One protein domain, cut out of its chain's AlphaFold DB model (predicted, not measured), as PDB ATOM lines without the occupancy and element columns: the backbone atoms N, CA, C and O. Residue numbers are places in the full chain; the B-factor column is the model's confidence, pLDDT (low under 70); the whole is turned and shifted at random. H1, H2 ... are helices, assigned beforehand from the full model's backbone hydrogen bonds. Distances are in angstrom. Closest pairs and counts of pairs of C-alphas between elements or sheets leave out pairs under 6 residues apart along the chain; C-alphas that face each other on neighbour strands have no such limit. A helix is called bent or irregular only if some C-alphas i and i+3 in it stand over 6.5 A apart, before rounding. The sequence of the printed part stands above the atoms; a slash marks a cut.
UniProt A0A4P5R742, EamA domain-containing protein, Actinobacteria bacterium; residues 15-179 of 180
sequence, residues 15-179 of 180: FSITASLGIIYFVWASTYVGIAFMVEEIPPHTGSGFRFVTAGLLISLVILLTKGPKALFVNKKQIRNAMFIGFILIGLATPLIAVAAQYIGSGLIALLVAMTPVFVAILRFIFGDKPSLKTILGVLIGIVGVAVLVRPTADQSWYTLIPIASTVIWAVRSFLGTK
ATOM      1  N   PHE A  15     189.674 100.690 138.596       90.50
ATOM      2  CA  PHE A  15     188.420 101.371 138.896       90.50
ATOM      3  C   PHE A  15     188.566 102.899 138.898       90.50
ATOM      4  O   PHE A  15     187.790 103.578 138.235       90.50
ATOM      5  N   SER A  16     189.579 103.449 139.578       89.44
ATOM      6  CA  SER A  16     189.825 104.898 139.612       89.44
ATOM      7  C   SER A  16     190.104 105.466 138.217       89.44
ATOM      8  O   SER A  16     189.573 106.523 137.865       89.44
ATOM      9  N   ILE A  17     190.870 104.741 137.394       91.50
ATOM     10  CA  ILE A  17     191.149 105.128 136.003       91.50
ATOM     11  C   ILE A  17     189.855 105.128 135.182       91.50
ATOM     12  O   ILE A  17     189.534 106.125 134.538       91.50
ATOM     13  N   THR A  18     189.087 104.038 135.246       92.56
ATOM     14  CA  THR A  18     187.825 103.898 134.501       92.56
ATOM     15  C   THR A  18     186.805 104.957 134.915       92.56
ATOM     16  O   THR A  18     186.211 105.602 134.054       92.56
ATOM     17  N   ALA A  19     186.643 105.197 136.219       93.94
ATOM     18  CA  ALA A  19     185.741 106.218 136.739       93.94
ATOM     19  C   ALA A  19     186.153 107.625 136.278       93.94
ATOM     20  O   ALA A  19     185.314 108.399 135.819       93.94
ATOM     21  N   SER A  20     187.452 107.939 136.324       92.12
ATOM     22  CA  SER A  20     187.972 109.229 135.858       92.12
ATOM     23  C   SER A  20     187.722 109.437 134.363       92.12
ATOM     24  O   SER A  20     187.284 110.514 133.958       92.12
ATOM     25  N   LEU A  21     187.944 108.405 133.540       92.00
ATOM     26  CA  LEU A  21     187.650 108.456 132.106       92.00
ATOM     27  C   LEU A  21     186.153 108.628 131.838       92.00
ATOM     28  O   LEU A  21     185.786 109.457 131.012       92.00
ATOM     29  N   GLY A  22     185.294 107.914 132.570       93.88
ATOM     30  CA  GLY A  22     183.840 108.050 132.454       93.88
ATOM     31  C   GLY A  22     183.361 109.472 132.746       93.88
ATOM     32  O   GLY A  22     182.605 110.042 131.959       93.88
ATOM     33  N   ILE A  23     183.865 110.084 133.824       94.25
ATOM     34  CA  ILE A  23     183.556 111.478 134.173       94.25
ATOM     35  C   ILE A  23     184.025 112.424 133.067       94.25
ATOM     36  O   ILE A  23     183.257 113.273 132.617       94.25
ATOM     37  N   ILE A  24     185.267 112.271 132.599       91.56
ATOM     38  CA  ILE A  24     185.820 113.124 131.541       91.56
ATOM     39  C   ILE A  24     184.980 113.010 130.269       91.56
ATOM     40  O   ILE A  24     184.632 114.040 129.693       91.56
ATOM     41  N   TYR A  25     184.617 111.799 129.844       89.38
ATOM     42  CA  TYR A  25     183.809 111.589 128.642       89.38
ATOM     43  C   TYR A  25     182.419 112.197 128.770       89.38
ATOM     44  O   TYR A  25     181.968 112.871 127.846       89.38
ATOM     45  N   PHE A  26     181.771 112.035 129.923       92.12
ATOM     46  CA  PHE A  26     180.461 112.626 130.168       92.12
ATOM     47  C   PHE A  26     180.508 114.163 130.150       92.12
ATOM     48  O   PHE A  26     179.720 114.814 129.458       92.12
ATOM     49  N   VAL A  27     181.470 114.760 130.860       92.00
ATOM     50  CA  VAL A  27     181.644 116.221 130.933       92.00
ATOM     51  C   VAL A  27     182.013 116.815 129.566       92.00
ATOM     52  O   VAL A  27     181.530 117.889 129.195       92.00
ATOM     53  N   TRP A  28     182.841 116.123 128.780       88.75
ATOM     54  CA  TRP A  28     183.205 116.578 127.438       88.75
ATOM     55  C   TRP A  28     182.063 116.435 126.433       88.75
ATOM     56  O   TRP A  28     181.816 117.374 125.681       88.75
ATOM     57  N   ALA A  29     181.340 115.314 126.429       88.00
ATOM     58  CA  ALA A  29     180.208 115.122 125.525       88.00
ATOM     59  C   ALA A  29     179.100 116.158 125.787       88.00
ATOM     60  O   ALA A  29     178.644 116.833 124.862       88.00
ATOM     61  N   SER A  30     178.735 116.358 127.058       92.06
ATOM     62  CA  SER A  30     177.740 117.363 127.462       92.06
ATOM     63  C   SER A  30     178.175 118.801 127.163       92.06
ATOM     64  O   SER A  30     177.327 119.653 126.910       92.06
ATOM     65  N   THR A  31     179.481 119.085 127.111       92.69
ATOM     66  CA  THR A  31     179.986 120.413 126.736       92.69
ATOM     67  C   THR A  31     179.555 120.817 125.326       92.69
ATOM     68  O   THR A  31     179.157 121.964 125.142       92.69
ATOM     69  N   TYR A  32     179.591 119.914 124.341       91.88
ATOM     70  CA  TYR A  32     179.175 120.249 122.970       91.88
ATOM     71  C   TYR A  32     177.678 120.532 122.877       91.88
ATOM     72  O   TYR A  32     177.267 121.440 122.159       91.88
ATOM     73  N   VAL A  33     176.876 119.793 123.644       93.31
ATOM     74  CA  VAL A  33     175.436 120.040 123.773       93.31
ATOM     75  C   VAL A  33     175.184 121.398 124.432       93.31
ATOM     76  O   VAL A  33     174.425 122.203 123.908       93.31
ATOM     77  N   GLY A  34     175.875 121.702 125.533       94.06
ATOM     78  CA  GLY A  34     175.756 122.996 126.208       94.06
ATOM     79  C   GLY A  34     176.196 124.177 125.338       94.06
ATOM     80  O   GLY A  34     175.601 125.244 125.420       94.06
ATOM     81  N   ILE A  35     177.210 123.996 124.484       93.62
ATOM     82  CA  ILE A  35     177.619 125.016 123.508       93.62
ATOM     83  C   ILE A  35     176.527 125.225 122.457       93.62
ATOM     84  O   ILE A  35     176.250 126.375 122.140       93.62
ATOM     85  N   ALA A  36     175.899 124.157 121.952       93.00
ATOM     86  CA  ALA A  36     174.794 124.272 120.998       93.00
ATOM     87  C   ALA A  36     173.625 125.083 121.583       93.00
ATOM     88  O   ALA A  36     173.210 126.051 120.965       93.00
ATOM     89  N   PHE A  37     173.203 124.789 122.818       95.25
ATOM     90  CA  PHE A  37     172.175 125.589 123.498       95.25
ATOM     91  C   PHE A  37     172.612 127.036 123.757       95.25
ATOM     92  O   PHE A  37     171.829 127.966 123.628       95.25
ATOM     93  N   MET A  38     173.873 127.256 124.132       95.06
ATOM     94  CA  MET A  38     174.380 128.604 124.401       95.06
ATOM     95  C   MET A  38     174.320 129.500 123.157       95.06
ATOM     96  O   MET A  38     174.009 130.681 123.286       95.06
ATOM     97  N   VAL A  39     174.648 128.965 121.975       94.88
ATOM     98  CA  VAL A  39     174.712 129.770 120.743       94.88
ATOM     99  C   VAL A  39     173.349 130.109 120.147       94.88
ATOM    100  O   VAL A  39     173.299 130.942 119.247       94.88
ATOM    101  N   GLU A  40     172.266 129.520 120.657       94.06
ATOM    102  CA  GLU A  40     170.894 129.910 120.304       94.06
ATOM    103  C   GLU A  40     170.571 131.330 120.800       94.06
ATOM    104  O   GLU A  40     169.899 132.087 120.109       94.06
ATOM    105  N   GLU A  41     171.119 131.718 121.956       93.88
ATOM    106  CA  GLU A  41     170.788 132.981 122.635       93.88
ATOM    107  C   GLU A  41     171.974 133.954 122.717       93.88
ATOM    108  O   GLU A  41     171.805 135.174 122.787       93.88
ATOM    109  N   ILE A  42     173.206 133.433 122.749       94.00
ATOM    110  CA  ILE A  42     174.415 134.219 123.011       94.00
ATOM    111  C   ILE A  42     175.393 134.069 121.842       94.00
ATOM    112  O   ILE A  42     175.784 132.947 121.514       94.00
ATOM    113  N   PRO A  43     175.915 135.176 121.275       92.94
ATOM    114  CA  PRO A  43     176.924 135.103 120.226       92.94
ATOM    115  C   PRO A  43     178.127 134.220 120.624       92.94
ATOM    116  O   PRO A  43     178.638 134.356 121.743       92.94
ATOM    117  N   PRO A  44     178.651 133.367 119.721       89.56
ATOM    118  CA  PRO A  44     179.647 132.340 120.052       89.56
ATOM    119  C   PRO A  44     180.894 132.852 120.774       89.56
ATOM    120  O   PRO A  44     181.371 132.235 121.732       89.56
ATOM    121  N   HIS A  45     181.429 133.990 120.323       87.44
ATOM    122  CA  HIS A  45     182.617 134.604 120.910       87.44
ATOM    123  C   HIS A  45     182.341 135.126 122.321       87.44
ATOM    124  O   HIS A  45     183.141 134.887 123.226       87.44
ATOM    125  N   THR A  46     181.195 135.779 122.525       90.38
ATOM    126  CA  THR A  46     180.773 136.308 123.826       90.38
ATOM    127  C   THR A  46     180.514 135.178 124.814       90.38
ATOM    128  O   THR A  46     181.049 135.202 125.920       90.38
ATOM    129  N   GLY A  47     179.769 134.148 124.404       90.56
ATOM    130  CA  GLY A  47     179.467 132.996 125.252       90.56
ATOM    131  C   GLY A  47     180.723 132.207 125.632       90.56
ATOM    132  O   GLY A  47     180.946 131.907 126.808       90.56
ATOM    133  N   SER A  48     181.614 131.961 124.665       89.50
ATOM    134  CA  SER A  48     182.911 131.325 124.933       89.50
ATOM    135  C   SER A  48     183.773 132.182 125.864       89.50
ATOM    136  O   SER A  48     184.314 131.672 126.845       89.50
ATOM    137  N   GLY A  49     183.867 133.490 125.607       89.75
ATOM    138  CA  GLY A  49     184.610 134.425 126.450       89.75
ATOM    139  C   GLY A  49     184.107 134.418 127.893       89.75
ATOM    140  O   GLY A  49     184.895 134.220 128.819       89.75
ATOM    141  N   PHE A  50     182.791 134.529 128.084       91.94
ATOM    142  CA  PHE A  50     182.162 134.486 129.402       91.94
ATOM    143  C   PHE A  50     182.443 133.167 130.132       91.94
ATOM    144  O   PHE A  50     182.843 133.185 131.299       91.94
ATOM    145  N   ARG A  51     182.320 132.025 129.442       90.12
ATOM    146  CA  ARG A  51     182.627 130.698 129.997       90.12
ATOM    147  C   ARG A  51     184.057 130.625 130.538       90.12
ATOM    148  O   ARG A  51     184.264 130.155 131.657       90.12
ATOM    149  N   PHE A  52     185.047 131.084 129.774       90.06
ATOM    150  CA  PHE A  52     186.451 130.969 130.183       90.06
ATOM    151  C   PHE A  52     186.896 132.026 131.190       90.06
ATOM    152  O   PHE A  52     187.711 131.710 132.057       90.06
ATOM    153  N   VAL A  53     186.341 133.238 131.139       92.81
ATOM    154  CA  VAL A  53     186.547 134.241 132.194       92.81
ATOM    155  C   VAL A  53     185.977 133.725 133.513       92.81
ATOM    156  O   VAL A  53     186.684 133.718 134.520       92.81
ATOM    157  N   THR A  54     184.751 133.198 133.495       95.06
ATOM    158  CA  THR A  54     184.110 132.608 134.679       95.06
ATOM    159  C   THR A  54     184.933 131.444 135.227       95.06
ATOM    160  O   THR A  54     185.236 131.417 136.417       95.06
ATOM    161  N   ALA A  55     185.384 130.521 134.372       92.88
ATOM    162  CA  ALA A  55     186.258 129.425 134.792       92.88
ATOM    163  C   ALA A  55     187.577 129.929 135.407       92.88
ATOM    164  O   ALA A  55     188.003 129.424 136.446       92.88
ATOM    165  N   GLY A  56     188.206 130.947 134.809       93.12
ATOM    166  CA  GLY A  56     189.423 131.566 135.333       93.12
ATOM    167  C   GLY A  56     189.222 132.194 136.715       93.12
ATOM    168  O   GLY A  56     190.052 131.993 137.604       93.12
ATOM    169  N   LEU A  57     188.102 132.892 136.925       96.00
ATOM    170  CA  LEU A  57     187.736 133.478 138.218       96.00
ATOM    171  C   LEU A  57     187.460 132.403 139.272       96.00
ATOM    172  O   LEU A  57     187.999 132.487 140.373       96.00
ATOM    173  N   LEU A  58     186.693 131.366 138.928       96.81
ATOM    174  CA  LEU A  58     186.396 130.257 139.838       96.81
ATOM    175  C   LEU A  58     187.664 129.504 140.244       96.81
ATOM    176  O   LEU A  58     187.875 129.249 141.428       96.81
ATOM    177  N   ILE A  59     188.549 129.200 139.291       94.19
ATOM    178  CA  ILE A  59     189.834 128.556 139.589       94.19
ATOM    179  C   ILE A  59     190.699 129.467 140.466       94.19
ATOM    180  O   ILE A  59     191.292 128.994 141.435       94.19
ATOM    181  N   SER A  60     190.746 130.769 140.176       93.81
ATOM    182  CA  SER A  60     191.495 131.736 140.986       93.81
ATOM    183  C   SER A  60     190.952 131.820 142.413       93.81
ATOM    184  O   SER A  60     191.737 131.846 143.360       93.81
ATOM    185  N   LEU A  61     189.627 131.784 142.579       96.50
ATOM    186  CA  LEU A  61     188.965 131.750 143.878       96.50
ATOM    187  C   LEU A  61     189.299 130.462 144.640       96.50
ATOM    188  O   LEU A  61     189.695 130.525 145.799       96.50
ATOM    189  N   VAL A  62     189.218 129.299 143.994       96.81
ATOM    190  CA  VAL A  62     189.588 128.020 144.623       96.81
ATOM    191  C   VAL A  62     191.054 128.032 145.056       96.81
ATOM    192  O   VAL A  62     191.366 127.608 146.169       96.81
ATOM    193  N   ILE A  63     191.964 128.547 144.228       95.00
ATOM    194  CA  ILE A  63     193.386 128.680 144.584       95.00
ATOM    195  C   ILE A  63     193.556 129.627 145.774       95.00
ATOM    196  O   ILE A  63     194.286 129.295 146.708       95.00
ATOM    197  N   LEU A  64     192.867 130.768 145.770       95.25
ATOM    198  CA  LEU A  64     192.908 131.734 146.862       95.25
ATOM    199  C   LEU A  64     192.466 131.099 148.187       95.25
ATOM    200  O   LEU A  64     193.148 131.267 149.195       95.25
ATOM    201  N   LEU A  65     191.375 130.328 148.169       96.38
ATOM    202  CA  LEU A  65     190.806 129.685 149.355       96.38
ATOM    203  C   LEU A  65     191.626 128.483 149.848       96.38
ATOM    204  O   LEU A  65     191.673 128.229 151.047       96.38
ATOM    205  N   THR A  66     192.279 127.740 148.949       96.12
ATOM    206  CA  THR A  66     192.983 126.490 149.303       96.12
ATOM    207  C   THR A  66     194.487 126.656 149.505       96.12
ATOM    208  O   THR A  66     195.091 125.904 150.265       96.12
ATOM    209  N   LYS A  67     195.115 127.616 148.817       93.94
ATOM    210  CA  LYS A  67     196.576 127.816 148.798       93.94
ATOM    211  C   LYS A  67     197.003 129.229 149.206       93.94
ATOM    212  O   LYS A  67     198.200 129.487 149.339       93.94
ATOM    213  N   GLY A  68     196.045 130.133 149.412       92.19
ATOM    214  CA  GLY A  68     196.279 131.515 149.810       92.19
ATOM    215  C   GLY A  68     196.714 132.440 148.660       92.19
ATOM    216  O   GLY A  68     197.066 131.981 147.569       92.19
ATOM    217  N   PRO A  69     196.764 133.765 148.901       89.69
ATOM    218  CA  PRO A  69     197.042 134.766 147.865       89.69
ATOM    219  C   PRO A  69     198.411 134.600 147.202       89.69
ATOM    220  O   PRO A  69     198.582 134.914 146.026       89.69
ATOM    221  N   LYS A  70     199.397 134.069 147.941       90.31
ATOM    222  CA  LYS A  70     200.759 133.898 147.424       90.31
ATOM    223  C   LYS A  70     200.828 132.945 146.229       90.31
ATOM    224  O   LYS A  70     201.694 133.115 145.377       90.31
ATOM    225  N   ALA A  71     199.907 131.985 146.147       88.06
ATOM    226  CA  ALA A  71     199.833 131.030 145.047       88.06
ATOM    227  C   ALA A  71     199.341 131.650 143.725       88.06
ATOM    228  O   ALA A  71     199.516 131.034 142.676       88.06
ATOM    229  N   LEU A  72     198.757 132.855 143.761       87.31
ATOM    230  CA  LEU A  72     198.354 133.602 142.564       87.31
ATOM    231  C   LEU A  72     199.507 134.411 141.952       87.31
ATOM    232  O   LEU A  72     199.407 134.835 140.801       87.31
ATOM    233  N   PHE A  73     200.615 134.619 142.677       88.94
ATOM    234  CA  PHE A  73     201.771 135.311 142.116       88.94
ATOM    235  C   PHE A  73     202.481 134.425 141.096       88.94
ATOM    236  O   PHE A  73     203.171 133.461 141.428       88.94
ATOM    237  N   VAL A  74     202.342 134.809 139.835       88.25
ATOM    238  CA  VAL A  74     203.032 134.213 138.695       88.25
ATOM    239  C   VAL A  74     204.031 135.207 138.117       88.25
ATOM    240  O   VAL A  74     203.806 136.418 138.091       88.25
ATOM    241  N   ASN A  75     205.172 134.708 137.650       92.12
ATOM    242  CA  ASN A  75     206.192 135.557 137.046       92.12
ATOM    243  C   ASN A  75     205.786 136.008 135.627       92.12
ATOM    244  O   ASN A  75     204.941 135.400 134.966       92.12
ATOM    245  N   LYS A  76     206.439 137.058 135.109       91.81
ATOM    246  CA  LYS A  76     206.143 137.608 133.768       91.81
ATOM    247  C   LYS A  76     206.245 136.564 132.646       91.81
ATOM    248  O   LYS A  76     205.474 136.613 131.690       91.81
ATOM    249  N   LYS A  77     207.166 135.598 132.757       90.50
ATOM    250  CA  LYS A  77     207.335 134.518 131.770       90.50
ATOM    251  C   LYS A  77     206.132 133.566 131.774       90.50
ATOM    252  O   LYS A  77     205.670 133.182 130.703       90.50
ATOM    253  N   GLN A  78     205.611 133.223 132.950       89.06
ATOM    254  CA  GLN A  78     204.409 132.407 133.121       89.06
ATOM    255  C   GLN A  78     203.181 133.127 132.571       89.06
ATOM    256  O   GLN A  78     202.441 132.514 131.808       89.06
ATOM    257  N   ILE A  79     203.014 134.421 132.863       90.88
ATOM    258  CA  ILE A  79     201.908 135.226 132.320       90.88
ATOM    259  C   ILE A  79     201.975 135.262 130.794       90.88
ATOM    260  O   ILE A  79     200.994 134.944 130.132       90.88
ATOM    261  N   ARG A  80     203.141 135.567 130.211       90.75
ATOM    262  CA  ARG A  80     203.315 135.583 128.750       90.75
ATOM    263  C   ARG A  80     202.980 134.233 128.117       90.75
ATOM    264  O   ARG A  80     202.258 134.185 127.126       90.75
ATOM    265  N   ASN A  81     203.489 133.143 128.684       87.94
ATOM    266  CA  ASN A  81     203.220 131.806 128.167       87.94
ATOM    267  C   ASN A  81     201.734 131.433 128.317       87.94
ATOM    268  O   ASN A  81     201.163 130.851 127.399       87.94
ATOM    269  N   ALA A  82     201.100 131.794 129.436       88.75
ATOM    270  CA  ALA A  82     199.677 131.573 129.672       88.75
ATOM    271  C   ALA A  82     198.805 132.394 128.715       88.75
ATOM    272  O   ALA A  82     197.851 131.852 128.172       88.75
ATOM    273  N   MET A  83     199.156 133.654 128.445       90.38
ATOM    274  CA  MET A  83     198.466 134.484 127.454       90.38
ATOM    275  C   MET A  83     198.604 133.902 126.049       90.38
ATOM    276  O   MET A  83     197.615 133.812 125.337       90.38
ATOM    277  N   PHE A  84     199.800 133.453 125.663       89.75
ATOM    278  CA  PHE A  84     200.023 132.854 124.348       89.75
ATOM    279  C   PHE A  84     199.227 131.553 124.162       89.75
ATOM    280  O   PHE A  84     198.483 131.404 123.194       89.75
ATOM    281  N   ILE A  85     199.331 130.623 125.119       87.50
ATOM    282  CA  ILE A  85     198.601 129.347 125.074       87.50
ATOM    283  C   ILE A  85     197.092 129.583 125.197       87.50
ATOM    284  O   ILE A  85     196.313 128.950 124.484       87.50
ATOM    285  N   GLY A  86     196.680 130.493 126.080       88.56
ATOM    286  CA  GLY A  86     195.289 130.887 126.270       88.56
ATOM    287  C   GLY A  86     194.701 131.484 125.000       88.56
ATOM    288  O   GLY A  86     193.655 131.035 124.552       88.56
ATOM    289  N   PHE A  87     195.394 132.408 124.341       89.50
ATOM    290  CA  PHE A  87     194.930 132.980 123.079       89.50
ATOM    291  C   PHE A  87     194.728 131.907 121.999       89.50
ATOM    292  O   PHE A  87     193.678 131.863 121.367       89.50
ATOM    293  N   ILE A  88     195.677 130.980 121.840       86.44
ATOM    294  CA  ILE A  88     195.576 129.922 120.823       86.44
ATOM    295  C   ILE A  88     194.446 128.932 121.137       86.44
ATOM    296  O   ILE A  88     193.660 128.587 120.258       86.44
ATOM    297  N   LEU A  89     194.344 128.455 122.377       84.06
ATOM    298  CA  LEU A  89     193.374 127.408 122.715       84.06
ATOM    299  C   LEU A  89     191.990 127.964 123.030       84.06
ATOM    300  O   LEU A  89     190.992 127.489 122.501       84.06
ATOM    301  N   ILE A  90     191.942 128.964 123.902       84.44
ATOM    302  CA  ILE A  90     190.705 129.550 124.415       84.44
ATOM    303  C   ILE A  90     190.203 130.652 123.481       84.44
ATOM    304  O   ILE A  90     188.998 130.795 123.315       84.44
ATOM    305  N   GLY A  91     191.102 131.429 122.874       83.94
ATOM    306  CA  GLY A  91     190.731 132.531 121.980       83.94
ATOM    307  C   GLY A  91     190.449 132.105 120.538       83.94
ATOM    308  O   GLY A  91     189.575 132.684 119.902       83.94
ATOM    309  N   LEU A  92     191.154 131.091 120.022       85.81
ATOM    310  CA  LEU A  92     190.983 130.620 118.642       85.81
ATOM    311  C   LEU A  92     190.287 129.260 118.578       85.81
ATOM    312  O   LEU A  92     189.212 129.149 117.993       85.81
ATOM    313  N   ALA A  93     190.863 128.221 119.185       87.88
ATOM    314  CA  ALA A  93     190.375 126.862 118.966       87.88
ATOM    315  C   ALA A  93     188.948 126.644 119.503       87.88
ATOM    316  O   ALA A  93     188.106 126.100 118.789       87.88
ATOM    317  N   THR A  94     188.634 127.067 120.731       88.81
ATOM    318  CA  THR A  94     187.288 126.855 121.292       88.81
ATOM    319  C   THR A  94     186.194 127.710 120.635       88.81
ATOM    320  O   THR A  94     185.136 127.155 120.348       88.81
ATOM    321  N   PRO A  95     186.397 129.003 120.324       88.69
ATOM    322  CA  PRO A  95     185.369 129.797 119.658       88.69
ATOM    323  C   PRO A  95     185.019 129.275 118.266       88.69
ATOM    324  O   PRO A  95     183.855 129.331 117.896       88.69
ATOM    325  N   LEU A  96     185.968 128.673 117.533       92.25
ATOM    326  CA  LEU A  96     185.660 127.966 116.282       92.25
ATOM    327  C   LEU A  96     184.632 126.842 116.493       92.25
ATOM    328  O   LEU A  96     183.730 126.679 115.677       92.25
ATOM    329  N   ILE A  97     184.712 126.105 117.606       93.31
ATOM    330  CA  ILE A  97     183.715 125.078 117.949       93.31
ATOM    331  C   ILE A  97     182.342 125.705 118.194       93.31
ATOM    332  O   ILE A  97     181.345 125.199 117.690       93.31
ATOM    333  N   ALA A  98     182.285 126.817 118.930       93.25
ATOM    334  CA  ALA A  98     181.030 127.524 119.165       93.25
ATOM    335  C   ALA A  98     180.451 128.108 117.865       93.25
ATOM    336  O   ALA A  98     179.248 128.036 117.642       93.25
ATOM    337  N   VAL A  99     181.295 128.613 116.963       94.00
ATOM    338  CA  VAL A  99     180.852 129.069 115.638       94.00
ATOM    339  C   VAL A  99     180.267 127.908 114.839       94.00
ATOM    340  O   VAL A  99     179.179 128.055 114.292       94.00
ATOM    341  N   ALA A 100     180.941 126.754 114.812       93.31
ATOM    342  CA  ALA A 100     180.450 125.555 114.133       93.31
ATOM    343  C   ALA A 100     179.107 125.064 114.696       93.31
ATOM    344  O   ALA A 100     178.263 124.601 113.932       93.31
ATOM    345  N   ALA A 101     178.892 125.203 116.008       93.31
ATOM    346  CA  ALA A 101     177.661 124.789 116.685       93.31
ATOM    347  C   ALA A 101     176.404 125.537 116.220       93.31
ATOM    348  O   ALA A 101     175.310 125.026 116.416       93.31
ATOM    349  N   GLN A 102     176.546 126.690 115.558       93.12
ATOM    350  CA  GLN A 102     175.418 127.386 114.926       93.12
ATOM    351  C   GLN A 102     174.945 126.719 113.626       93.12
ATOM    352  O   GLN A 102     173.856 127.022 113.152       93.12
ATOM    353  N   TYR A 103     175.772 125.869 113.010       91.56
ATOM    354  CA  TYR A 103     175.538 125.390 111.644       91.56
ATOM    355  C   TYR A 103     175.440 123.872 111.519       91.56
ATOM    356  O   TYR A 103     174.854 123.383 110.556       91.56
ATOM    357  N   ILE A 104     176.049 123.123 112.436       91.50
ATOM    358  CA  ILE A 104     176.066 121.658 112.403       91.50
ATOM    359  C   ILE A 104     175.789 121.082 113.791       91.50
ATOM    360  O   ILE A 104     176.100 121.692 114.815       91.50
ATOM    361  N   GLY A 105     175.225 119.873 113.824       90.12
ATOM    362  CA  GLY A 105     174.842 119.213 115.070       90.12
ATOM    363  C   GLY A 105     176.022 118.971 116.016       90.12
ATOM    364  O   GLY A 105     177.108 118.553 115.603       90.12
ATOM    365  N   SER A 106     175.789 119.159 117.317       91.38
ATOM    366  CA  SER A 106     176.787 118.960 118.382       91.38
ATOM    367  C   SER A 106     177.397 117.553 118.396       91.38
ATOM    368  O   SER A 106     178.573 117.401 118.723       91.38
ATOM    369  N   GLY A 107     176.637 116.535 117.972       89.19
ATOM    370  CA  GLY A 107     177.139 115.175 117.773       89.19
ATOM    371  C   GLY A 107     178.222 115.092 116.694       89.19
ATOM    372  O   GLY A 107     179.291 114.541 116.945       89.19
ATOM    373  N   LEU A 108     177.996 115.705 115.525       89.31
ATOM    374  CA  LEU A 108     178.988 115.751 114.446       89.31
ATOM    375  C   LEU A 108     180.237 116.531 114.878       89.31
ATOM    376  O   LEU A 108     181.359 116.084 114.645       89.31
ATOM    377  N   ILE A 109     180.056 117.653 115.578       92.44
ATOM    378  CA  ILE A 109     181.167 118.422 116.158       92.44
ATOM    379  C   ILE A 109     181.993 117.552 117.110       92.44
ATOM    380  O   ILE A 109     183.218 117.504 116.982       92.44
ATOM    381  N   ALA A 110     181.347 116.838 118.036       90.75
ATOM    382  CA  ALA A 110     182.028 115.974 118.995       90.75
ATOM    383  C   ALA A 110     182.846 114.873 118.297       90.75
ATOM    384  O   ALA A 110     183.982 114.608 118.695       90.75
ATOM    385  N   LEU A 111     182.303 114.276 117.230       89.25
ATOM    386  CA  LEU A 111     182.992 113.261 116.427       89.25
ATOM    387  C   LEU A 111     184.223 113.822 115.707       89.25
ATOM    388  O   LEU A 111     185.286 113.204 115.743       89.25
ATOM    389  N   LEU A 112     184.104 115.002 115.095       90.00
ATOM    390  CA  LEU A 112     185.221 115.648 114.401       90.00
ATOM    391  C   LEU A 112     186.329 116.049 115.383       90.00
ATOM    392  O   LEU A 112     187.505 115.811 115.110       90.00
ATOM    393  N   VAL A 113     185.977 116.565 116.566       90.81
ATOM    394  CA  VAL A 113     186.968 116.907 117.601       90.81
ATOM    395  C   VAL A 113     187.623 115.666 118.212       90.81
ATOM    396  O   VAL A 113     188.820 115.687 118.529       90.81
ATOM    397  N   ALA A 114     186.904 114.543 118.302       88.38
ATOM    398  CA  ALA A 114     187.472 113.262 118.728       88.38
ATOM    399  C   ALA A 114     188.601 112.762 117.802       88.38
ATOM    400  O   ALA A 114     189.396 111.918 118.216       88.38
ATOM    401  N   MET A 115     188.750 113.326 116.595       88.25
ATOM    402  CA  MET A 115     189.873 113.045 115.694       88.25
ATOM    403  C   MET A 115     191.193 113.714 116.110       88.25
ATOM    404  O   MET A 115     192.214 113.469 115.466       88.25
ATOM    405  N   THR A 116     191.236 114.516 117.181       90.69
ATOM    406  CA  THR A 116     192.478 115.163 117.668       90.69
ATOM    407  C   THR A 116     193.693 114.211 117.713       90.69
ATOM    408  O   THR A 116     194.754 114.589 117.208       90.69
ATOM    409  N   PRO A 117     193.591 112.965 118.230       87.56
ATOM    410  CA  PRO A 117     194.719 112.031 118.269       87.56
ATOM    411  C   PRO A 117     195.235 111.621 116.884       87.56
ATOM    412  O   PRO A 117     196.431 111.368 116.738       87.56
ATOM    413  N   VAL A 118     194.367 111.586 115.868       88.44
ATOM    414  CA  VAL A 118     194.744 111.294 114.476       88.44
ATOM    415  C   VAL A 118     195.684 112.381 113.963       88.44
ATOM    416  O   VAL A 118     196.777 112.081 113.486       88.44
ATOM    417  N   PHE A 119     195.316 113.651 114.145       90.44
ATOM    418  CA  PHE A 119     196.162 114.780 113.756       90.44
ATOM    419  C   PHE A 119     197.466 114.834 114.558       90.44
ATOM    420  O   PHE A 119     198.515 115.125 113.990       90.44
ATOM    421  N   VAL A 120     197.447 114.490 115.853       89.19
ATOM    422  CA  VAL A 120     198.682 114.371 116.653       89.19
ATOM    423  C   VAL A 120     199.601 113.281 116.093       89.19
ATOM    424  O   VAL A 120     200.809 113.498 115.996       89.19
ATOM    425  N   ALA A 121     199.058 112.124 115.705       86.19
ATOM    426  CA  ALA A 121     199.839 111.043 115.106       86.19
ATOM    427  C   ALA A 121     200.437 111.445 113.747       86.19
ATOM    428  O   ALA A 121     201.612 111.171 113.500       86.19
ATOM    429  N   ILE A 122     199.667 112.149 112.909       87.62
ATOM    430  CA  ILE A 122     200.142 112.709 111.633       87.62
ATOM    431  C   ILE A 122     201.284 113.702 111.873       87.62
ATOM    432  O   ILE A 122     202.334 113.585 111.245       87.62
ATOM    433  N   LEU A 123     201.123 114.643 112.810       89.00
ATOM    434  CA  LEU A 123     202.173 115.605 113.156       89.00
ATOM    435  C   LEU A 123     203.447 114.892 113.622       89.00
ATOM    436  O   LEU A 123     204.531 115.193 113.134       89.00
ATOM    437  N   ARG A 124     203.329 113.906 114.514       87.00
ATOM    438  CA  ARG A 124     204.474 113.104 114.971       87.00
ATOM    439  C   ARG A 124     205.210 112.435 113.815       87.00
ATOM    440  O   ARG A 124     206.426 112.564 113.723       87.00
ATOM    441  N   PHE A 125     204.468 111.802 112.910       86.12
ATOM    442  CA  PHE A 125     205.035 111.175 111.719       86.12
ATOM    443  C   PHE A 125     205.776 112.182 110.822       86.12
ATOM    444  O   PHE A 125     206.921 111.937 110.450       86.12
ATOM    445  N   ILE A 126     205.166 113.340 110.533       88.69
ATOM    446  CA  ILE A 126     205.776 114.406 109.714       88.69
ATOM    447  C   ILE A 126     207.074 114.928 110.346       88.69
ATOM    448  O   ILE A 126     208.047 115.189 109.643       88.69
ATOM    449  N   PHE A 127     207.109 115.066 111.673       88.81
ATOM    450  CA  PHE A 127     208.266 115.584 112.407       88.81
ATOM    451  C   PHE A 127     209.289 114.504 112.812       88.81
ATOM    452  O   PHE A 127     210.165 114.783 113.633       88.81
ATOM    453  N   GLY A 128     209.220 113.312 112.210       82.25
ATOM    454  CA  GLY A 128     210.269 112.291 112.277       82.25
ATOM    455  C   GLY A 128     210.120 111.249 113.388       82.25
ATOM    456  O   GLY A 128     210.963 110.354 113.486       82.25
ATOM    457  N   ASP A 129     209.054 111.303 114.190       82.56
ATOM    458  CA  ASP A 129     208.750 110.221 115.125       82.56
ATOM    459  C   ASP A 129     208.213 109.022 114.333       82.56
ATOM    460  O   ASP A 129     207.300 109.160 113.520       82.56
ATOM    461  N   LYS A 130     208.743 107.820 114.586       79.44
ATOM    462  CA  LYS A 130     208.217 106.580 113.997       79.44
ATOM    463  C   LYS A 130     207.108 106.028 114.901       79.44
ATOM    464  O   LYS A 130     207.431 105.427 115.930       79.44
ATOM    465  N   PRO A 131     205.812 106.226 114.583       75.62
ATOM    466  CA  PRO A 131     204.735 105.683 115.396       75.62
ATOM    467  C   PRO A 131     204.808 104.153 115.414       75.62
ATOM    468  O   PRO A 131     205.065 103.508 114.399       75.62
ATOM    469  N   SER A 132     204.570 103.566 116.585       84.44
ATOM    470  CA  SER A 132     204.506 102.111 116.722       84.44
ATOM    471  C   SER A 132     203.354 101.531 115.894       84.44
ATOM    472  O   SER A 132     202.341 102.201 115.677       84.44
ATOM    473  N   LEU A 133     203.446 100.251 115.515       84.50
ATOM    474  CA  LEU A 133     202.354  99.563 114.816       84.50
ATOM    475  C   LEU A 133     201.032  99.629 115.603       84.50
ATOM    476  O   LEU A 133     199.973  99.829 115.019       84.50
ATOM    477  N   LYS A 134     201.094  99.563 116.940       85.62
ATOM    478  CA  LYS A 134     199.923  99.721 117.820       85.62
ATOM    479  C   LYS A 134     199.277 101.103 117.683       85.62
ATOM    480  O   LYS A 134     198.056 101.206 117.667       85.62
ATOM    481  N   THR A 135     200.086 102.159 117.565       83.31
ATOM    482  CA  THR A 135     199.605 103.530 117.343       83.31
ATOM    483  C   THR A 135     198.906 103.648 115.995       83.31
ATOM    484  O   THR A 135     197.816 104.205 115.931       83.31
ATOM    485  N   ILE A 136     199.500 103.088 114.938       84.25
ATOM    486  CA  ILE A 136     198.920 103.105 113.589       84.25
ATOM    487  C   ILE A 136     197.576 102.372 113.579       84.25
ATOM    488  O   ILE A 136     196.580 102.934 113.136       84.25
ATOM    489  N   LEU A 137     197.524 101.153 114.126       88.44
ATOM    490  CA  LEU A 137     196.288 100.372 114.203       88.44
ATOM    491  C   LEU A 137     195.210 101.094 115.022       88.44
ATOM    492  O   LEU A 137     194.070 101.175 114.580       88.44
ATOM    493  N   GLY A 138     195.565 101.677 116.171       85.94
ATOM    494  CA  GLY A 138     194.628 102.456 116.984       85.94
ATOM    495  C   GLY A 138     194.073 103.682 116.251       85.94
ATOM    496  O   GLY A 138     192.873 103.942 116.315       85.94
ATOM    497  N   VAL A 139     194.920 104.404 115.509       85.88
ATOM    498  CA  VAL A 139     194.505 105.545 114.676       85.88
ATOM    499  C   VAL A 139     193.570 105.094 113.554       85.88
ATOM    500  O   VAL A 139     192.527 105.714 113.367       85.88
ATOM    501  N   LEU A 140     193.894 104.007 112.847       87.75
ATOM    502  CA  LEU A 140     193.045 103.463 111.781       87.75
ATOM    503  C   LEU A 140     191.675 103.030 112.313       87.75
ATOM    504  O   LEU A 140     190.656 103.395 111.731       87.75
ATOM    505  N   ILE A 141     191.637 102.319 113.443       88.44
ATOM    506  CA  ILE A 141     190.385 101.937 114.110       88.44
ATOM    507  C   ILE A 141     189.580 103.186 114.492       88.44
ATOM    508  O   ILE A 141     188.376 103.233 114.252       88.44
ATOM    509  N   GLY A 142     190.237 104.218 115.032       83.62
ATOM    510  CA  GLY A 142     189.599 105.494 115.362       83.62
ATOM    511  C   GLY A 142     188.997 106.193 114.141       83.62
ATOM    512  O   GLY A 142     187.852 106.635 114.199       83.62
ATOM    513  N   ILE A 143     189.724 106.238 113.019       85.12
ATOM    514  CA  ILE A 143     189.234 106.802 111.750       85.12
ATOM    515  C   ILE A 143     188.008 106.032 111.257       85.12
ATOM    516  O   ILE A 143     187.013 106.653 110.891       85.12
ATOM    517  N   VAL A 144     188.050 104.695 111.275       87.81
ATOM    518  CA  VAL A 144     186.909 103.855 110.875       87.81
ATOM    519  C   VAL A 144     185.708 104.106 111.788       87.81
ATOM    520  O   VAL A 144     184.601 104.299 111.290       87.81
ATOM    521  N   GLY A 145     185.919 104.170 113.104       84.56
ATOM    522  CA  GLY A 145     184.864 104.474 114.070       84.56
ATOM    523  C   GLY A 145     184.203 105.827 113.803       84.56
ATOM    524  O   GLY A 145     182.979 105.905 113.713       84.56
ATOM    525  N   VAL A 146     185.000 106.880 113.593       81.56
ATOM    526  CA  VAL A 146     184.477 108.207 113.238       81.56
ATOM    527  C   VAL A 146     183.740 108.162 111.899       81.56
ATOM    528  O   VAL A 146     182.624 108.659 111.818       81.56
ATOM    529  N   ALA A 147     184.292 107.517 110.869       82.25
ATOM    530  CA  ALA A 147     183.644 107.406 109.561       82.25
ATOM    531  C   ALA A 147     182.272 106.710 109.641       82.25
ATOM    532  O   ALA A 147     181.321 107.141 108.989       82.25
ATOM    533  N   VAL A 148     182.147 105.664 110.462       84.69
ATOM    534  CA  VAL A 148     180.875 104.964 110.703       84.69
ATOM    535  C   VAL A 148     179.866 105.867 111.417       84.69
ATOM    536  O   VAL A 148     178.702 105.899 111.024       84.69
ATOM    537  N   LEU A 149     180.302 106.625 112.425       81.25
ATOM    538  CA  LEU A 149     179.428 107.493 113.224       81.25
ATOM    539  C   LEU A 149     179.024 108.788 112.498       81.25
ATOM    540  O   LEU A 149     177.939 109.318 112.736       81.25
ATOM    541  N   VAL A 150     179.873 109.287 111.598       78.38
ATOM    542  CA  VAL A 150     179.632 110.508 110.812       78.38
ATOM    543  C   VAL A 150     178.688 110.252 109.633       78.38
ATOM    544  O   VAL A 150     177.916 111.131 109.272       78.38
ATOM    545  N   ARG A 151     178.680 109.044 109.053       72.38
ATOM    546  CA  ARG A 151     177.825 108.677 107.904       72.38
ATOM    547  C   ARG A 151     176.353 109.122 107.990       72.38
ATOM    548  O   ARG A 151     175.887 109.695 107.012       72.38
ATOM    549  N   PRO A 152     175.616 108.880 109.090       67.00
ATOM    550  CA  PRO A 152     174.214 109.289 109.192       67.00
ATOM    551  C   PRO A 152     174.018 110.785 109.486       67.00
ATOM    552  O   PRO A 152     172.890 111.257 109.427       67.00
ATOM    553  N   THR A 153     175.078 111.516 109.846       65.81
ATOM    554  CA  THR A 153     175.009 112.908 110.334       65.81
ATOM    555  C   THR A 153     175.721 113.912 109.427       65.81
ATOM    556  O   THR A 153     175.663 115.113 109.681       65.81
ATOM    557  N   ALA A 154     176.407 113.443 108.383       62.41
ATOM    558  CA  ALA A 154     177.150 114.283 107.458       62.41
ATOM    559  C   ALA A 154     176.230 114.910 106.408       62.41
ATOM    560  O   ALA A 154     176.093 114.395 105.297       62.41
ATOM    561  N   ASP A 155     175.682 116.078 106.723       62.75
ATOM    562  CA  ASP A 155     175.339 117.033 105.674       62.75
ATOM    563  C   ASP A 155     176.648 117.468 104.993       62.75
ATOM    564  O   ASP A 155     177.622 117.802 105.677       62.75
ATOM    565  N   GLN A 156     176.715 117.442 103.653       63.44
ATOM    566  CA  GLN A 156     177.887 117.895 102.882       63.44
ATOM    567  C   GLN A 156     178.027 119.422 102.952       63.44
ATOM    568  O   GLN A 156     177.858 120.143 101.972       63.44
ATOM    569  N   SER A 157     178.312 119.923 104.146       79.56
ATOM    570  CA  SER A 157     178.410 121.337 104.438       79.56
ATOM    571  C   SER A 157     179.849 121.720 104.748       79.56
ATOM    572  O   SER A 157     180.542 121.078 105.547       79.56
ATOM    573  N   TRP A 158     180.301 122.811 104.137       87.38
ATOM    574  CA  TRP A 158     181.642 123.361 104.330       87.38
ATOM    575  C   TRP A 158     181.902 123.802 105.783       87.38
ATOM    576  O   TRP A 158     183.056 123.899 106.195       87.38
ATOM    577  N   TYR A 159     180.853 123.976 106.599       90.25
ATOM    578  CA  TYR A 159     180.971 124.258 108.033       90.25
ATOM    579  C   TYR A 159     181.689 123.148 108.817       90.25
ATOM    580  O   TYR A 159     182.252 123.422 109.876       90.25
ATOM    581  N   THR A 160     181.761 121.920 108.288       90.12
ATOM    582  CA  THR A 160     182.557 120.818 108.870       90.12
ATOM    583  C   THR A 160     184.061 121.108 108.903       90.12
ATOM    584  O   THR A 160     184.779 120.550 109.736       90.12
ATOM    585  N   LEU A 161     184.551 122.035 108.074       91.81
ATOM    586  CA  LEU A 161     185.952 122.462 108.080       91.81
ATOM    587  C   LEU A 161     186.319 123.250 109.345       91.81
ATOM    588  O   LEU A 161     187.472 123.222 109.774       91.81
ATOM    589  N   ILE A 162     185.350 123.918 109.973       93.75
ATOM    590  CA  ILE A 162     185.561 124.750 111.165       93.75
ATOM    591  C   ILE A 162     186.012 123.910 112.380       93.75
ATOM    592  O   ILE A 162     187.074 124.205 112.942       93.75
ATOM    593  N   PRO A 163     185.296 122.846 112.802       93.19
ATOM    594  CA  PRO A 163     185.760 121.997 113.897       93.19
ATOM    595  C   PRO A 163     187.024 121.213 113.529       93.19
ATOM    596  O   PRO A 163     187.848 120.973 114.409       93.19
ATOM    597  N   ILE A 164     187.242 120.871 112.252       92.12
ATOM    598  CA  ILE A 164     188.504 120.262 111.801       92.12
ATOM    599  C   ILE A 164     189.673 121.231 112.022       92.12
ATOM    600  O   ILE A 164     190.683 120.845 112.611       92.12
ATOM    601  N   ALA A 165     189.530 122.502 111.638       94.12
ATOM    602  CA  ALA A 165     190.547 123.524 111.880       94.12
ATOM    603  C   ALA A 165     190.839 123.688 113.381       94.12
ATOM    604  O   ALA A 165     192.002 123.693 113.790       94.12
ATOM    605  N   SER A 166     189.799 123.729 114.222       93.94
ATOM    606  CA  SER A 166     189.955 123.734 115.684       93.94
ATOM    607  C   SER A 166     190.732 122.509 116.190       93.94
ATOM    608  O   SER A 166     191.681 122.640 116.968       93.94
ATOM    609  N   THR A 167     190.386 121.322 115.695       92.50
ATOM    610  CA  THR A 167     191.025 120.044 116.044       92.50
ATOM    611  C   THR A 167     192.513 120.040 115.687       92.50
ATOM    612  O   THR A 167     193.345 119.605 116.486       92.50
ATOM    613  N   VAL A 168     192.876 120.583 114.524       93.25
ATOM    614  CA  VAL A 168     194.276 120.744 114.104       93.25
ATOM    615  C   VAL A 168     195.028 121.685 115.048       93.25
ATOM    616  O   VAL A 168     196.135 121.355 115.475       93.25
ATOM    617  N   ILE A 169     194.428 122.814 115.445       93.38
ATOM    618  CA  ILE A 169     195.039 123.746 116.411       93.38
ATOM    619  C   ILE A 169     195.300 123.041 117.754       93.38
ATOM    620  O   ILE A 169     196.398 123.147 118.316       93.38
ATOM    621  N   TRP A 170     194.332 122.262 118.249       90.00
ATOM    622  CA  TRP A 170     194.493 121.444 119.456       90.00
ATOM    623  C   TRP A 170     195.600 120.398 119.318       90.00
ATOM    624  O   TRP A 170     196.392 120.208 120.250       90.00
ATOM    625  N   ALA A 171     195.690 119.744 118.162       91.31
ATOM    626  CA  ALA A 171     196.712 118.745 117.880       91.31
ATOM    627  C   ALA A 171     198.118 119.356 117.855       91.31
ATOM    628  O   ALA A 171     199.018 118.830 118.511       91.31
ATOM    629  N   VAL A 172     198.298 120.502 117.189       91.19
ATOM    630  CA  VAL A 172     199.571 121.242 117.152       91.19
ATOM    631  C   VAL A 172     200.007 121.624 118.560       91.19
ATOM    632  O   VAL A 172     201.136 121.329 118.957       91.19
ATOM    633  N   ARG A 173     199.112 122.210 119.363       87.56
ATOM    634  CA  ARG A 173     199.432 122.544 120.757       87.56
ATOM    635  C   ARG A 173     199.820 121.306 121.563       87.56
ATOM    636  O   ARG A 173     200.762 121.367 122.352       87.56
ATOM    637  N   SER A 174     199.088 120.205 121.405       86.62
ATOM    638  CA  SER A 174     199.345 118.966 122.150       86.62
ATOM    639  C   SER A 174     200.695 118.363 121.765       86.62
ATOM    640  O   SER A 174     201.462 117.970 122.639       86.62
ATOM    641  N   PHE A 175     201.030 118.380 120.474       86.00
ATOM    642  CA  PHE A 175     202.332 117.969 119.962       86.00
ATOM    643  C   PHE A 175     203.472 118.822 120.543       86.00
ATOM    644  O   PHE A 175     204.421 118.273 121.107       86.00
ATOM    645  N   LEU A 176     203.350 120.154 120.501       84.50
ATOM    646  CA  LEU A 176     204.347 121.073 121.068       84.50
ATOM    647  C   LEU A 176     204.531 120.887 122.582       84.50
ATOM    648  O   LEU A 176     205.646 120.996 123.084       84.50
ATOM    649  N   GLY A 177     203.457 120.560 123.306       74.75
ATOM    650  CA  GLY A 177     203.503 120.290 124.745       74.75
ATOM    651  C   GLY A 177     204.310 119.046 125.130       74.75
ATOM    652  O   GLY A 177     204.735 118.945 126.274       74.75
ATOM    653  N   THR A 178     204.546 118.124 124.190       71.19
ATOM    654  CA  THR A 178     205.314 116.891 124.439       71.19
ATOM    655  C   THR A 178     206.820 117.019 124.190       71.19
ATOM    656  O   THR A 178     207.548 116.080 124.490       71.19
ATOM    657  N   LYS A 179     207.302 118.157 123.666       58.78
ATOM    658  CA  LYS A 179     208.725 118.393 123.344       58.78
ATOM    659  C   LYS A 179     209.543 119.075 124.461       58.78
ATOM    660  O   LYS A 179     210.659 119.505 124.186       58.78
TER     661      LYS A 179
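What this domain is: This is residues 15 to 179 of the 180 residues of the protein "EamA domain-containing protein" of Actinobacteria bacterium (UniProt A0A4P5R742). Helix H8 runs through the middle of a slab of helices, with the bent but nearly straight H4 on one side of it and H5 and H6 on the other, and H7 beyond these two. H1 and H2 meet in a corner by H4b and splay away from the slab: residues 15 to 27 of H1 stick out, while H2 and H4a diverge like a V whose open end is bridged by H3 and its links. The printed part has 165 residues with eight named helices, H1 to H8 in order, and no named strand; the class is all helix. It is only just compact, close to loose, with a radius of gyration of the C-alphas of 17.9 A and spans of 50 by 43 by 35 A.

Where its parts are: H1, residues 15 to 41, begins at C-alpha 15 (188.420, 101.371, 138.896) and measures 39.7 A. H2, residues 44 to 67, measures 33.7 A, and H3 is residues 69 to 72. H4, residues 76 to 101, was assigned as one helix by its hydrogen bonds but is bent: C-alphas 91 and 94 are 6.7 A apart. Its arms are H4a, residues 76 to 91, 20.1 A, with a kink of 26 degrees near residue 85, and H4b, residues 94 to 101; their lines stand at 8 degrees. H5 is residues 106 to 113 and H6 residues 116 to 126. H7, residues 133 to 150, measures 25.5 A. H8, residues 158 to 177, measures 30.1 A and ends at C-alpha 177 (203.503, 120.290, 124.745).

How they stand to each other: H1 touches H5 with residues 29 to 36 alone, closest at the C-alphas of Tyr 32 and Ser 106, 5.3 A. H1 and H2 only just touch, with 3 pairs of C-alphas within 8 A, and only at the corner. H2 touches H4b with residues 44 to 48 alone, closest at the C-alphas of Pro 44 and Ala 98, 5.1 A. H4b touches H8 at a shallow tilt of 22 degrees, opposite ways, with the C-alphas of Ile 97 and Pro 163 closest, 5.5 A. H6 touches H8 at a steep tilt of 61 degrees, with the C-alphas of Val 120 and Ala 171 closest, 5.0 A. H6 and H7 form a hairpin, closest at the C-alphas of Val 118 and Val 139, 5.8 A. H1 and H8 are apart. Every O i to N i+4 pair is within hydrogen-bond range in H2, H4a, H4b, H5, H6 and H7, but 19 of 23 in H1 and 13 of 16 in H8; H3 is too short for such a pair.

The domain as a whole: The C-alphas farthest apart, those of Lys 70 and Pro 152, are 52.6 A apart. The printed part has no cut and no long link. Mean pLDDT of the printed part is 88.6; residues 152 to 156 and 179 are under 70.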